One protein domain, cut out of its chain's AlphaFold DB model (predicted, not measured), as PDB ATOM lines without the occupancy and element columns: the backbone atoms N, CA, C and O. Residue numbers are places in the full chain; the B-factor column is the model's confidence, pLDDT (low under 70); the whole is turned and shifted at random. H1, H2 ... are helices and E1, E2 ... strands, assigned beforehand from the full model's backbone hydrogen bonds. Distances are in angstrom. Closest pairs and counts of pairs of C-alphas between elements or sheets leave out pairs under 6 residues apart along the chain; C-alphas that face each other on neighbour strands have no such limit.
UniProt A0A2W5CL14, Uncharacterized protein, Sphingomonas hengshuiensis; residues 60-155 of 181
ATOM      1  N   LEU A  60     180.777 160.664 178.088       95.50
ATOM      2  CA  LEU A  60     180.828 160.610 179.547       95.50
ATOM      3  C   LEU A  60     181.212 161.985 180.087       95.50
ATOM      4  O   LEU A  60     181.969 162.724 179.459       95.50
ATOM      5  N   THR A  61     180.686 162.333 181.255       92.06
ATOM      6  CA  THR A  61     180.887 163.670 181.843       92.06
ATOM      7  C   THR A  61     181.909 163.688 182.971       92.06
ATOM      8  O   THR A  61     182.517 164.723 183.226       92.06
ATOM      9  N   GLU A  62     182.141 162.550 183.621       94.88
ATOM     10  CA  GLU A  62     183.109 162.400 184.709       94.88
ATOM     11  C   GLU A  62     183.444 160.929 184.947       94.88
ATOM     12  O   GLU A  62     182.693 160.046 184.530       94.88
ATOM     13  N   ARG A  63     184.558 160.657 185.633       95.81
ATOM     14  CA  ARG A  63     184.936 159.297 186.031       95.81
ATOM     15  C   ARG A  63     183.994 158.801 187.130       95.81
ATOM     16  O   ARG A  63     184.068 159.264 188.264       95.81
ATOM     17  N   PHE A  64     183.132 157.863 186.771       96.50
ATOM     18  CA  PHE A  64     182.090 157.301 187.623       96.50
ATOM     19  C   PHE A  64     181.746 155.889 187.146       96.50
ATOM     20  O   PHE A  64     182.146 155.510 186.049       96.50
ATOM     21  N   ASP A  65     181.009 155.116 187.933       96.50
ATOM     22  CA  ASP A  65     180.543 153.806 187.486       96.50
ATOM     23  C   ASP A  65     179.394 153.981 186.486       96.50
ATOM     24  O   ASP A  65     178.362 154.573 186.810       96.50
ATOM     25  N   TYR A  66     179.566 153.472 185.266       97.06
ATOM     26  CA  TYR A  66     178.538 153.490 184.222       97.06
ATOM     27  C   TYR A  66     178.298 152.067 183.721       97.06
ATOM     28  O   TYR A  66     179.241 151.273 183.694       97.06
ATOM     29  N   PRO A  67     177.080 151.738 183.259       97.50
ATOM     30  CA  PRO A  67     176.877 150.496 182.540       97.50
ATOM     31  C   PRO A  67     177.677 150.523 181.237       97.50
ATOM     32  O   PRO A  67     177.715 151.530 180.521       97.50
ATOM     33  N   THR A  68     178.288 149.394 180.899       97.25
ATOM     34  CA  THR A  68     178.761 149.169 179.533       97.25
ATOM     35  C   THR A  68     177.564 148.919 178.612       97.25
ATOM     36  O   THR A  68     176.460 148.606 179.058       97.25
ATOM     37  N   GLN A  69     177.749 149.057 177.305       96.69
ATOM     38  CA  GLN A  69     176.709 148.887 176.299       96.69
ATOM     39  C   GLN A  69     176.029 147.502 176.385       96.69
ATOM     40  O   GLN A  69     174.796 147.455 176.346       96.69
ATOM     41  N   PRO A  70     176.757 146.379 176.578       95.88
ATOM     42  CA  PRO A  70     176.123 145.087 176.839       95.88
ATOM     43  C   PRO A  70     175.334 145.043 178.154       95.88
ATOM     44  O   PRO A  70     174.233 144.500 178.170       95.88
ATOM     45  N   GLN A  71     175.848 145.641 179.235       96.88
ATOM     46  CA  GLN A  71     175.168 145.678 180.539       96.88
ATOM     47  C   GLN A  71     173.870 146.490 180.480       96.88
ATOM     48  O   GLN A  71     172.835 146.055 180.985       96.88
ATOM     49  N   ALA A  72     173.896 147.642 179.808       97.19
ATOM     50  CA  ALA A  72     172.709 148.457 179.589       97.19
ATOM     51  C   ALA A  72     171.662 147.703 178.762       97.19
ATOM     52  O   ALA A  72     170.490 147.674 179.136       97.19
ATOM     53  N   ASN A  73     172.081 147.035 177.683       96.75
ATOM     54  CA  ASN A  73     171.165 146.234 176.876       96.75
ATOM     55  C   ASN A  73     170.590 145.050 177.671       96.75
ATOM     56  O   ASN A  73     169.397 144.781 177.589       96.75
ATOM     57  N   ALA A  74     171.393 144.383 178.505       96.00
ATOM     58  CA  ALA A  74     170.910 143.332 179.400       96.00
ATOM     59  C   ALA A  74     169.886 143.859 180.421       96.00
ATOM     60  O   ALA A  74     168.883 143.194 180.685       96.00
ATOM     61  N   ALA A  75     170.107 145.056 180.972       96.62
ATOM     62  CA  ALA A  75     169.165 145.720 181.871       96.62
ATOM     63  C   ALA A  75     167.829 146.026 181.176       96.62
ATOM     64  O   ALA A  75     166.766 145.755 181.737       96.62
ATOM     65  N   TYR A  76     167.882 146.519 179.937       96.12
ATOM     66  CA  TYR A  76     166.702 146.748 179.105       96.12
ATOM     67  C   TYR A  76     165.939 145.452 178.799       96.12
ATOM     68  O   TYR A  76     164.727 145.378 178.988       96.12
ATOM     69  N   LEU A  77     166.652 144.404 178.384       94.56
ATOM     70  CA  LEU A  77     166.048 143.111 178.069       94.56
ATOM     71  C   LEU A  77     165.376 142.476 179.301       94.56
ATOM     72  O   LEU A  77     164.302 141.887 179.186       94.56
ATOM     73  N   ARG A  78     165.956 142.641 180.499       94.12
ATOM     74  CA  ARG A  78     165.316 142.229 181.761       94.12
ATOM     75  C   ARG A  78     164.042 143.019 182.055       94.12
ATOM     76  O   ARG A  78     163.057 142.425 182.486       94.12
ATOM     77  N   LEU A  79     164.052 144.329 181.814       93.56
ATOM     78  CA  LEU A  79     162.879 145.183 181.990       93.56
ATOM     79  C   LEU A  79     161.719 144.733 181.089       93.56
ATOM     80  O   LEU A  79     160.605 144.561 181.580       93.56
ATOM     81  N   ILE A  80     161.965 144.512 179.792       93.69
ATOM     82  CA  ILE A  80     160.900 144.092 178.862       93.69
ATOM     83  C   ILE A  80     160.442 142.651 179.105       93.69
ATOM     84  O   ILE A  80     159.268 142.358 178.913       93.69
ATOM     85  N   ALA A  81     161.323 141.765 179.582       90.75
ATOM     86  CA  ALA A  81     160.946 140.402 179.957       90.75
ATOM     87  C   ALA A  81     159.958 140.370 181.139       90.75
ATOM     88  O   ALA A  81     159.170 139.434 181.255       90.75
ATOM     89  N   ALA A  82     159.987 141.391 182.001       89.69
ATOM     90  CA  ALA A  82     159.035 141.573 183.094       89.69
ATOM     91  C   ALA A  82     157.786 142.388 182.694       89.69
ATOM     92  O   ALA A  82     156.888 142.576 183.517       89.69
ATOM     93  N   ALA A  83     157.727 142.907 181.465       88.31
ATOM     94  CA  ALA A  83     156.637 143.758 181.008       88.31
ATOM     95  C   ALA A  83     155.416 142.937 180.537       88.31
ATOM     96  O   ALA A  83     155.541 141.750 180.229       88.31
ATOM     97  N   PRO A  84     154.212 143.544 180.465       87.56
ATOM     98  CA  PRO A  84     153.013 142.850 180.003       87.56
ATOM     99  C   PRO A  84     153.165 142.256 178.596       87.56
ATOM    100  O   PRO A  84     153.657 142.913 177.676       87.56
ATOM    101  N   ALA A  85     152.677 141.028 178.417       83.31
ATOM    102  CA  ALA A  85     152.668 140.358 177.122       83.31
ATOM    103  C   ALA A  85     151.759 141.077 176.103       83.31
ATOM    104  O   ALA A  85     150.774 141.721 176.465       83.31
ATOM    105  N   GLY A  86     152.073 140.930 174.811       77.12
ATOM    106  CA  GLY A  86     151.238 141.419 173.703       77.12
ATOM    107  C   GLY A  86     151.531 142.848 173.233       77.12
ATOM    108  O   GLY A  86     150.871 143.329 172.313       77.12
ATOM    109  N   ARG A  87     152.531 143.524 173.810       83.19
ATOM    110  CA  ARG A  87     153.027 144.817 173.318       83.19
ATOM    111  C   ARG A  87     154.327 144.620 172.538       83.19
ATOM    112  O   ARG A  87     155.169 143.819 172.927       83.19
ATOM    113  N   SER A  88     154.480 145.353 171.436       88.19
ATOM    114  CA  SER A  88     155.749 145.402 170.705       88.19
ATOM    115  C   SER A  88     156.720 146.327 171.436       88.19
ATOM    116  O   SER A  88     156.375 147.470 171.752       88.19
ATOM    117  N   TYR A  89     157.915 145.816 171.717       91.38
ATOM    118  CA  TYR A  89     159.006 146.544 172.349       91.38
ATOM    119  C   TYR A  89     160.193 146.625 171.381       91.38
ATOM    120  O   TYR A  89     160.368 145.721 170.562       91.38
ATOM    121  N   PRO A  90     161.014 147.684 171.464       94.38
ATOM    122  CA  PRO A  90     162.310 147.727 170.797       94.38
ATOM    123  C   PRO A  90     163.139 146.465 171.067       94.38
ATOM    124  O   PRO A  90     163.043 145.847 172.126       94.38
ATOM    125  N   SER A  91     163.964 146.081 170.098       93.88
ATOM    126  CA  SER A  91     164.780 144.867 170.195       93.88
ATOM    127  C   SER A  91     165.971 145.062 171.137       93.88
ATOM    128  O   SER A  91     166.441 144.125 171.779       93.88
ATOM    129  N   SER A  92     166.491 146.289 171.185       95.69
ATOM    130  CA  SER A  92     167.735 146.637 171.856       95.69
ATOM    131  C   SER A  92     167.835 148.143 172.077       95.69
ATOM    132  O   SER A  92     167.032 148.929 171.559       95.69
ATOM    133  N   ILE A  93     168.839 148.545 172.854       97.38
ATOM    134  CA  ILE A  93     169.156 149.950 173.094       97.38
ATOM    135  C   ILE A  93     170.615 150.272 172.790       97.38
ATOM    136  O   ILE A  93     171.492 149.416 172.904       97.38
ATOM    137  N   TRP A  94     170.892 151.536 172.484       97.12
ATOM    138  CA  TRP A  94     172.240 152.077 172.340       97.12
ATOM    139  C   TRP A  94     172.425 153.326 173.199       97.12
ATOM    140  O   TRP A  94     171.619 154.256 173.154       97.12
ATOM    141  N   LEU A  95     173.492 153.363 173.993       96.94
ATOM    142  CA  LEU A  95     173.822 154.514 174.820       96.94
ATOM    143  C   LEU A  95     174.523 155.574 173.970       96.94
ATOM    144  O   LEU A  95     175.512 155.301 173.295       96.94
ATOM    145  N   PHE A  96     174.040 156.809 174.041       92.00
ATOM    146  CA  PHE A  96     174.650 157.950 173.357       92.00
ATOM    147  C   PHE A  96     175.527 158.783 174.301       92.00
ATOM    148  O   PHE A  96     176.610 159.233 173.930       92.00
ATOM    149  N   GLY A  97     175.082 158.966 175.541       95.12
ATOM    150  CA  GLY A  97     175.836 159.696 176.550       95.12
ATOM    151  C   GLY A  97     175.239 159.533 177.934       95.12
ATOM    152  O   GLY A  97     174.023 159.397 178.057       95.12
ATOM    153  N   CYS A  98     176.088 159.552 178.955       96.44
ATOM    154  CA  CYS A  98     175.703 159.317 180.338       96.44
ATOM    155  C   CYS A  98     176.317 160.345 181.288       96.44
ATOM    156  O   CYS A  98     177.433 160.849 181.095       96.44
ATOM    157  N   LYS A  99     175.586 160.619 182.367       96.56
ATOM    158  CA  LYS A  99     176.047 161.459 183.469       96.56
ATOM    159  C   LYS A  99     175.548 160.916 184.810       96.56
ATOM    160  O   LYS A  99     174.458 160.344 184.857       96.56
ATOM    161  N   PRO A 100     176.294 161.111 185.909       97.50
ATOM    162  CA  PRO A 100     175.860 160.634 187.213       97.50
ATOM    163  C   PRO A 100     174.661 161.399 187.764       97.50
ATOM    164  O   PRO A 100     174.467 162.591 187.497       97.50
ATOM    165  N   GLY A 101     173.874 160.689 188.564       97.00
ATOM    166  CA  GLY A 101     172.562 161.106 189.043       97.00
ATOM    167  C   GLY A 101     171.422 160.517 188.218       97.00
ATOM    168  O   GLY A 101     171.645 159.996 187.131       97.00
ATOM    169  N   ALA A 102     170.203 160.627 188.733       96.75
ATOM    170  CA  ALA A 102     168.986 160.184 188.060       96.75
ATOM    171  C   ALA A 102     168.121 161.383 187.661       96.75
ATOM    172  O   ALA A 102     168.072 162.393 188.373       96.75
ATOM    173  N   LEU A 103     167.454 161.258 186.517       94.88
ATOM    174  CA  LEU A 103     166.439 162.189 186.054       94.88
ATOM    175  C   LEU A 103     165.137 161.938 186.818       94.88
ATOM    176  O   LEU A 103     164.615 160.824 186.822       94.88
ATOM    177  N   ASP A 104     164.614 162.987 187.436       90.88
ATOM    178  CA  ASP A 104     163.348 162.965 188.153       90.88
ATOM    179  C   ASP A 104     162.159 163.023 187.166       90.88
ATOM    180  O   ASP A 104     162.079 163.961 186.359       90.88
ATOM    181  N   PRO A 105     161.222 162.054 187.213       88.94
ATOM    182  CA  PRO A 105     160.103 161.973 186.274       88.94
ATOM    183  C   PRO A 105     159.043 163.059 186.468       88.94
ATOM    184  O   PRO A 105     158.192 163.207 185.601       88.94
ATOM    185  N   GLN A 106     159.041 163.806 187.571       86.62
ATOM    186  CA  GLN A 106     158.037 164.845 187.831       86.62
ATOM    187  C   GLN A 106     158.567 166.239 187.499       86.62
ATOM    188  O   GLN A 106     157.860 167.072 186.936       86.62
ATOM    189  N   THR A 107     159.824 166.500 187.839       86.12
ATOM    190  CA  THR A 107     160.443 167.828 187.774       86.12
ATOM    191  C   THR A 107     161.398 167.984 186.596       86.12
ATOM    192  O   THR A 107     161.834 169.105 186.318       86.12
ATOM    193  N   ALA A 108     161.742 166.884 185.916       86.81
ATOM    194  CA  ALA A 108     162.756 166.833 184.862       86.81
ATOM    195  C   ALA A 108     164.137 167.355 185.313       86.81
ATOM    196  O   ALA A 108     164.948 167.794 184.492       86.81
ATOM    197  N   ARG A 109     164.409 167.343 186.624       89.62
ATOM    198  CA  ARG A 109     165.702 167.726 187.200       89.62
ATOM    199  C   ARG A 109     166.560 166.490 187.425       89.62
ATOM    200  O   ARG A 109     166.053 165.414 187.714       89.62
ATOM    201  N   VAL A 110     167.872 166.658 187.304       93.00
ATOM    202  CA  VAL A 110     168.835 165.607 187.639       93.00
ATOM    203  C   VAL A 110     169.257 165.769 189.092       93.00
ATOM    204  O   VAL A 110     169.753 166.832 189.475       93.00
ATOM    205  N   THR A 111     169.126 164.699 189.870       94.12
ATOM    206  CA  THR A 111     169.556 164.642 191.270       94.12
ATOM    207  C   THR A 111     170.688 163.635 191.421       94.12
ATOM    208  O   THR A 111     170.623 162.526 190.893       94.12
ATOM    209  N   ARG A 112     171.748 164.015 192.142       94.44
ATOM    210  CA  ARG A 112     172.838 163.094 192.488       94.44
ATOM    211  C   ARG A 112     172.453 162.241 193.689       94.44
ATOM    212  O   ARG A 112     171.937 162.755 194.676       94.44
ATOM    213  N   TYR A 113     172.799 160.963 193.618       91.00
ATOM    214  CA  TYR A 113     172.591 159.997 194.689       91.00
ATOM    215  C   TYR A 113     173.928 159.451 195.182       91.00
ATOM    216  O   TYR A 113     174.945 159.526 194.489       91.00
ATOM    217  N   ARG A 114     173.929 158.900 196.399       89.12
ATOM    218  CA  ARG A 114     175.054 158.096 196.878       89.12
ATOM    219  C   ARG A 114     174.969 156.723 196.215       89.12
ATOM    220  O   ARG A 114     174.015 155.995 196.461       89.12
ATOM    221  N   GLY A 115     175.966 156.394 195.402       91.31
ATOM    222  CA  GLY A 115     176.075 155.107 194.719       91.31
ATOM    223  C   GLY A 115     176.000 155.207 193.191       91.31
ATOM    224  O   GLY A 115     175.779 156.295 192.658       91.31
ATOM    225  N   PRO A 116     176.203 154.075 192.498       95.94
ATOM    226  CA  PRO A 116     176.263 153.962 191.037       95.94
ATOM    227  C   PRO A 116     174.885 154.171 190.386       95.94
ATOM    228  O   PRO A 116     174.188 153.229 190.007       95.94
ATOM    229  N   VAL A 117     174.484 155.440 190.294       97.56
ATOM    230  CA  VAL A 117     173.242 155.894 189.664       97.56
ATOM    231  C   VAL A 117     173.583 156.874 188.555       97.56
ATOM    232  O   VAL A 117     174.238 157.891 188.803       97.56
ATOM    233  N   VAL A 118     173.126 156.582 187.343       97.81
ATOM    234  CA  VAL A 118     173.402 157.396 186.156       97.81
ATOM    235  C   VAL A 118     172.147 157.537 185.307       97.81
ATOM    236  O   VAL A 118     171.302 156.648 185.278       97.81
ATOM    237  N   HIS A 119     172.037 158.640 184.581       97.31
ATOM    238  CA  HIS A 119     171.033 158.814 183.540       97.31
ATOM    239  C   HIS A 119     171.750 158.869 182.202       97.31
ATOM    240  O   HIS A 119     172.810 159.495 182.070       97.31
ATOM    241  N   CYS A 120     171.171 158.203 181.213       97.31
ATOM    242  CA  CYS A 120     171.757 158.085 179.892       97.31
ATOM    243  C   CYS A 120     170.749 158.455 178.809       97.31
ATOM    244  O   CYS A 120     169.609 157.982 178.805       97.31
ATOM    245  N   ALA A 121     171.199 159.258 177.846       96.00
ATOM    246  CA  ALA A 121     170.520 159.399 176.570       96.00
ATOM    247  C   ALA A 121     170.633 158.069 175.816       96.00
ATOM    248  O   ALA A 121     171.740 157.596 175.545       96.00
ATOM    249  N   THR A 122     169.486 157.481 175.503       97.19
ATOM    250  CA  THR A 122     169.353 156.102 175.041       97.19
ATOM    251  C   THR A 122     168.555 156.077 173.743       97.19
ATOM    252  O   THR A 122     167.429 156.575 173.688       97.19
ATOM    253  N   ASP A 123     169.147 155.524 172.692       97.12
ATOM    254  CA  ASP A 123     168.455 155.191 171.451       97.12
ATOM    255  C   ASP A 123     167.789 153.825 171.595       97.12
ATOM    256  O   ASP A 123     168.434 152.863 172.003       97.12
ATOM    257  N   PHE A 124     166.513 153.737 171.242       96.38
ATOM    258  CA  PHE A 124     165.762 152.487 171.179       96.38
ATOM    259  C   PHE A 124     165.725 152.010 169.734       96.38
ATOM    260  O   PHE A 124     165.382 152.787 168.835       96.38
ATOM    261  N   LEU A 125     166.104 150.756 169.506       96.88
ATOM    262  CA  LEU A 125     166.371 150.222 168.174       96.88
ATOM    263  C   LEU A 125     165.402 149.092 167.811       96.88
ATOM    264  O   LEU A 125     164.967 148.326 168.672       96.88
ATOM    265  N   ASP A 126     165.074 148.975 166.527       94.75
ATOM    266  CA  ASP A 126     164.354 147.819 165.988       94.75
ATOM    267  C   ASP A 126     165.286 146.610 165.781       94.75
ATOM    268  O   ASP A 126     166.478 146.648 166.085       94.75
ATOM    269  N   GLU A 127     164.757 145.497 165.277       92.19
ATOM    270  CA  GLU A 127     165.534 144.271 165.014       92.19
ATOM    271  C   GLU A 127     166.666 144.454 163.990       92.19
ATOM    272  O   GLU A 127     167.622 143.680 163.977       92.19
ATOM    273  N   ARG A 128     166.578 145.476 163.132       94.19
ATOM    274  CA  ARG A 128     167.591 145.809 162.120       94.19
ATOM    275  C   ARG A 128     168.629 146.799 162.652       94.19
ATOM    276  O   ARG A 128     169.535 147.180 161.912       94.19
ATOM    277  N   GLY A 129     168.500 147.229 163.908       92.06
ATOM    278  CA  GLY A 129     169.339 148.258 164.514       92.06
ATOM    279  C   GLY A 129     168.970 149.680 164.084       92.06
ATOM    280  O   GLY A 129     169.725 150.614 164.360       92.06
ATOM    281  N   ALA A 130     167.834 149.880 163.412       95.56
ATOM    282  CA  ALA A 130     167.366 151.211 163.065       95.56
ATOM    283  C   ALA A 130     166.794 151.901 164.307       95.56
ATOM    284  O   ALA A 130     166.020 151.319 165.071       95.56
ATOM    285  N   ARG A 131     167.166 153.168 164.507       96.38
ATOM    286  CA  ARG A 131     166.673 153.960 165.635       96.38
ATOM    287  C   ARG A 131     165.191 154.269 165.463       96.38
ATOM    288  O   ARG A 131     164.820 155.021 164.564       96.38
ATOM    289  N   LEU A 132     164.386 153.777 166.397       95.56
ATOM    290  CA  LEU A 132     162.967 154.087 166.513       95.56
ATOM    291  C   LEU A 132     162.769 155.454 167.178       95.56
ATOM    292  O   LEU A 132     162.123 156.337 166.619       95.56
ATOM    293  N   TRP A 133     163.372 155.660 168.352       94.69
ATOM    294  CA  TRP A 133     163.371 156.949 169.052       94.69
ATOM    295  C   TRP A 133     164.555 157.075 170.015       94.69
ATOM    296  O   TRP A 133     165.341 156.144 170.184       94.69
ATOM    297  N   ARG A 134     164.673 158.249 170.642       94.75
ATOM    298  CA  ARG A 134     165.652 158.550 171.689       94.75
ATOM    299  C   ARG A 134     164.945 159.073 172.928       94.75
ATOM    300  O   ARG A 134     164.174 160.023 172.825       94.75
ATOM    301  N   GLU A 135     165.259 158.511 174.084       93.69
ATOM    302  CA  GLU A 135     164.745 158.943 175.387       93.69
ATOM    303  C   GLU A 135     165.858 158.903 176.445       93.69
ATOM    304  O   GLU A 135     166.927 158.336 176.221       93.69
ATOM    305  N   THR A 136     165.642 159.556 177.588       94.81
ATOM    306  CA  THR A 136     166.555 159.432 178.736       94.81
ATOM    307  C   THR A 136     166.041 158.338 179.657       94.81
ATOM    308  O   THR A 136     164.864 158.335 180.006       94.81
ATOM    309  N   ALA A 137     166.924 157.435 180.067       97.00
ATOM    310  CA  ALA A 137     166.621 156.400 181.046       97.00
ATOM    311  C   ALA A 137     167.601 156.480 182.214       97.00
ATOM    312  O   ALA A 137     168.770 156.837 182.031       97.00
ATOM    313  N   ASN A 138     167.113 156.144 183.401       97.88
ATOM    314  CA  ASN A 138     167.946 155.971 184.577       97.88
ATOM    315  C   ASN A 138     168.482 154.539 184.613       97.88
ATOM    316  O   ASN A 138     167.805 153.590 184.214       97.88
ATOM    317  N   PHE A 139     169.698 154.393 185.119       97.94
ATOM    318  CA  PHE A 139     170.331 153.119 185.408       97.94
ATOM    319  C   PHE A 139     170.817 153.136 186.855       97.94
ATOM    320  O   PHE A 139     171.559 154.034 187.265       97.94
ATOM    321  N   TYR A 140     170.401 152.131 187.617       97.19
ATOM    322  CA  TYR A 140     170.787 151.930 189.011       97.19
ATOM    323  C   TYR A 140     171.560 150.627 189.109       97.19
ATOM    324  O   TYR A 140     171.088 149.611 188.607       97.19
ATOM    325  N   TYR A 141     172.723 150.623 189.749       96.94
ATOM    326  CA  TYR A 141     173.406 149.365 190.026       96.94
ATOM    327  C   TYR A 141     173.046 148.860 191.427       96.94
ATOM    328  O   TYR A 141     173.478 149.413 192.441       96.94
ATOM    329  N   ASP A 142     172.234 147.803 191.470       93.25
ATOM    330  CA  ASP A 142     171.755 147.137 192.682       93.25
ATOM    331  C   ASP A 142     171.975 145.624 192.582       93.25
ATOM    332  O   ASP A 142     171.978 145.061 191.494       93.25
ATOM    333  N   ARG A 143     172.208 144.944 193.714       92.81
ATOM    334  CA  ARG A 143     172.370 143.472 193.764       92.81
ATOM    335  C   ARG A 143     173.347 142.908 192.717       92.81
ATOM    336  O   ARG A 143     173.174 141.794 192.230       92.81
ATOM    337  N   LYS A 144     174.412 143.665 192.435       94.81
ATOM    338  CA  LYS A 144     175.440 143.364 191.428       94.81
ATOM    339  C   LYS A 144     174.917 143.338 189.986       94.81
ATOM    340  O   LYS A 144     175.437 142.587 189.174       94.81
ATOM    341  N   LEU A 145     173.890 144.114 189.670       95.25
ATOM    342  CA  LEU A 145     173.262 144.190 188.356       95.25
ATOM    343  C   LEU A 145     172.903 145.636 188.038       95.25
ATOM    344  O   LEU A 145     172.432 146.368 188.907       95.25
ATOM    345  N   TRP A 146     173.053 146.039 186.781       97.12
ATOM    346  CA  TRP A 146     172.452 147.293 186.327       97.12
ATOM    347  C   TRP A 146     170.952 147.108 186.101       97.12
ATOM    348  O   TRP A 146     170.535 146.182 185.418       97.12
ATOM    349  N   THR A 147     170.113 147.979 186.630       96.00
ATOM    350  CA  THR A 147     168.663 147.970 186.419       96.00
ATOM    351  C   THR A 147     168.283 149.234 185.668       96.00
ATOM    352  O   THR A 147     168.688 150.328 186.055       96.00
ATOM    353  N   MET A 148     167.525 149.082 184.582       96.88
ATOM    354  CA  MET A 148     167.026 150.202 183.790       96.88
ATOM    355  C   MET A 148     165.664 150.651 184.317       96.88
ATOM    356  O   MET A 148     164.790 149.826 184.573       96.88
ATOM    357  N   ASP A 149     165.482 151.961 184.400       95.25
ATOM    358  CA  ASP A 149     164.247 152.629 184.793       95.25
ATOM    359  C   ASP A 149     163.913 153.711 183.747       95.25
ATOM    360  O   ASP A 149     164.588 154.750 183.682       95.25
ATOM    361  N   PRO A 150     162.942 153.459 182.850       91.75
ATOM    362  CA  PRO A 150     162.501 154.446 181.873       91.75
ATOM    363  C   PRO A 150     161.839 155.640 182.561       91.75
ATOM    364  O   PRO A 150     160.934 155.480 183.376       91.75
ATOM    365  N   VAL A 151     162.238 156.852 182.178       88.88
ATOM    366  CA  VAL A 151     161.717 158.087 182.772       88.88
ATOM    367  C   VAL A 151     160.883 158.833 181.742       88.88
ATOM    368  O   VAL A 151     161.358 159.137 180.648       88.88
ATOM    369  N   TYR A 152     159.656 159.194 182.111       87.50
ATOM    370  CA  TYR A 152     158.743 159.967 181.265       87.50
ATOM    371  C   TYR A 152     158.478 161.349 181.878       87.50
ATOM    372  O   TYR A 152     157.390 161.580 182.408       87.50
ATOM    373  N   PRO A 153     159.462 162.272 181.845       80.00
ATOM    374  CA  PRO A 153     159.282 163.606 182.400       80.00
ATOM    375  C   PRO A 153     158.224 164.401 181.617       80.00
ATOM    376  O   PRO A 153     157.986 164.114 180.435       80.00
ATOM    377  N   PRO A 154     157.630 165.452 182.215       79.00
ATOM    378  CA  PRO A 154     156.734 166.348 181.501       79.00
ATOM    379  C   PRO A 154     157.420 166.920 180.258       79.00
ATOM    380  O   PRO A 154     158.468 167.558 180.338       79.00
ATOM    381  N   ARG A 155     156.817 166.679 179.089       77.19
ATOM    382  CA  ARG A 155     157.314 167.189 177.798       77.19
ATOM    383  C   ARG A 155     156.858 168.620 177.524       77.19
ATOM    384  O   ARG A 155     157.419 169.294 176.666       77.19
TER     385      ARG A 155
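AT A GLANCE: This is residues 60 to 155 of the 181 residues of an uncharacterized protein of Sphingomonas hengshuiensis (UniProt A0A2W5CL14). The domain is one strongly twisted sheet of four antiparallel strands that curls round a single helix, H1, which packs mostly on the two edge strands, E4 and E1. Residues 82 to 87, after the helix, stick out from this body, and the long link of residues 101 to 116 between E1 and E2 makes a loop with a short pairing of its own. The printed part has 96 residues, with one named helix and then four named strands in the chain order H1 E1 E2 E3 E4; the sheet's order is E1 - E2 - E3 - E4, and the class is mixed, helices and strands. The whole is compact, with a radius of gyration of the C-alphas of 13.1 A, and its rounded outline spans 36 by 31 by 24 A.

IN THESE COORDINATES: Begin at Leu 60 and go on to C-alpha 69 at (176.709, 148.887, 176.299), where H1 begins; it holds residues 69 to 81 and measures 18.3 A from first to last C-alpha. Next find C-alpha 92 at (167.735, 146.637, 171.856), the first of E1, residues 92 to 100, 22.3 A long; it bends by 70 degrees at residue 96. After residues 101 to 116 comes E2, residues 117 to 125, 23.3 A long, which bends by 58 degrees at residue 121. Then read E3, residues 131 to 142, the longest strand with 12 residues; it measures 28.4 A and bends by 72 degrees at residue 134. Last comes E4, residues 145 to 150, 16.2 A long, ending at C-alpha 150 at (162.501, 154.446, 181.873).

HOW THE PARTS SIT: Start with the sheet, a meander, each strand the antiparallel neighbour of the one before. Its three neighbour pairs, E1 and E2, E2 and E3, E3 and E4, are hairpins. Between E1 and E2 the directions stand at 153 degrees, and you will find N 94 and O 123 within hydrogen-bond range at 2.8 A, and N 119 and O 99 at 3.0 A. Between E2 and E3 the angle is 150 degrees; look at N 122 and O 135, 2.8 A apart, and N 139 and O 118, also 2.8 A apart, both within hydrogen-bond range. Between E3 and E4 the angle is 134 degrees, with N 147 and O 140 within hydrogen-bond range at 2.7 A. The edge strands E1 and E4 are apart. From edge to edge the strands' lines turn by 85 degrees and the way across the sheet turns by 66 degrees. H1 is on one face of this sheet, an arrangement in two layers, and the sheet curls round it. The closest C-alphas of H1 and E4 are those of Ala 75 and Thr 147, 5.1 A apart; those of H1 and E1 are Asn 73 and Ile 93, 5.7 A apart. In H1 every O i to N i+4 pair is within hydrogen-bond range.

THE WHOLE: The printed part has no cut, and its two C-alphas farthest apart, those of Arg 63 and Gly 86, are 40.1 A from each other. The link from E1 to E2 is long, with 16 residues; within it residues 102 to 103 pair antiparallel with residues 110 to 111. The link from H1 to E1 is short, with 10 residues, and residues 82 to 87 in it stand free. The links from E2 to E3 and from E3 to E4 are tight. The mean pLDDT of the printed part is 93.5, and no printed residue is under 70.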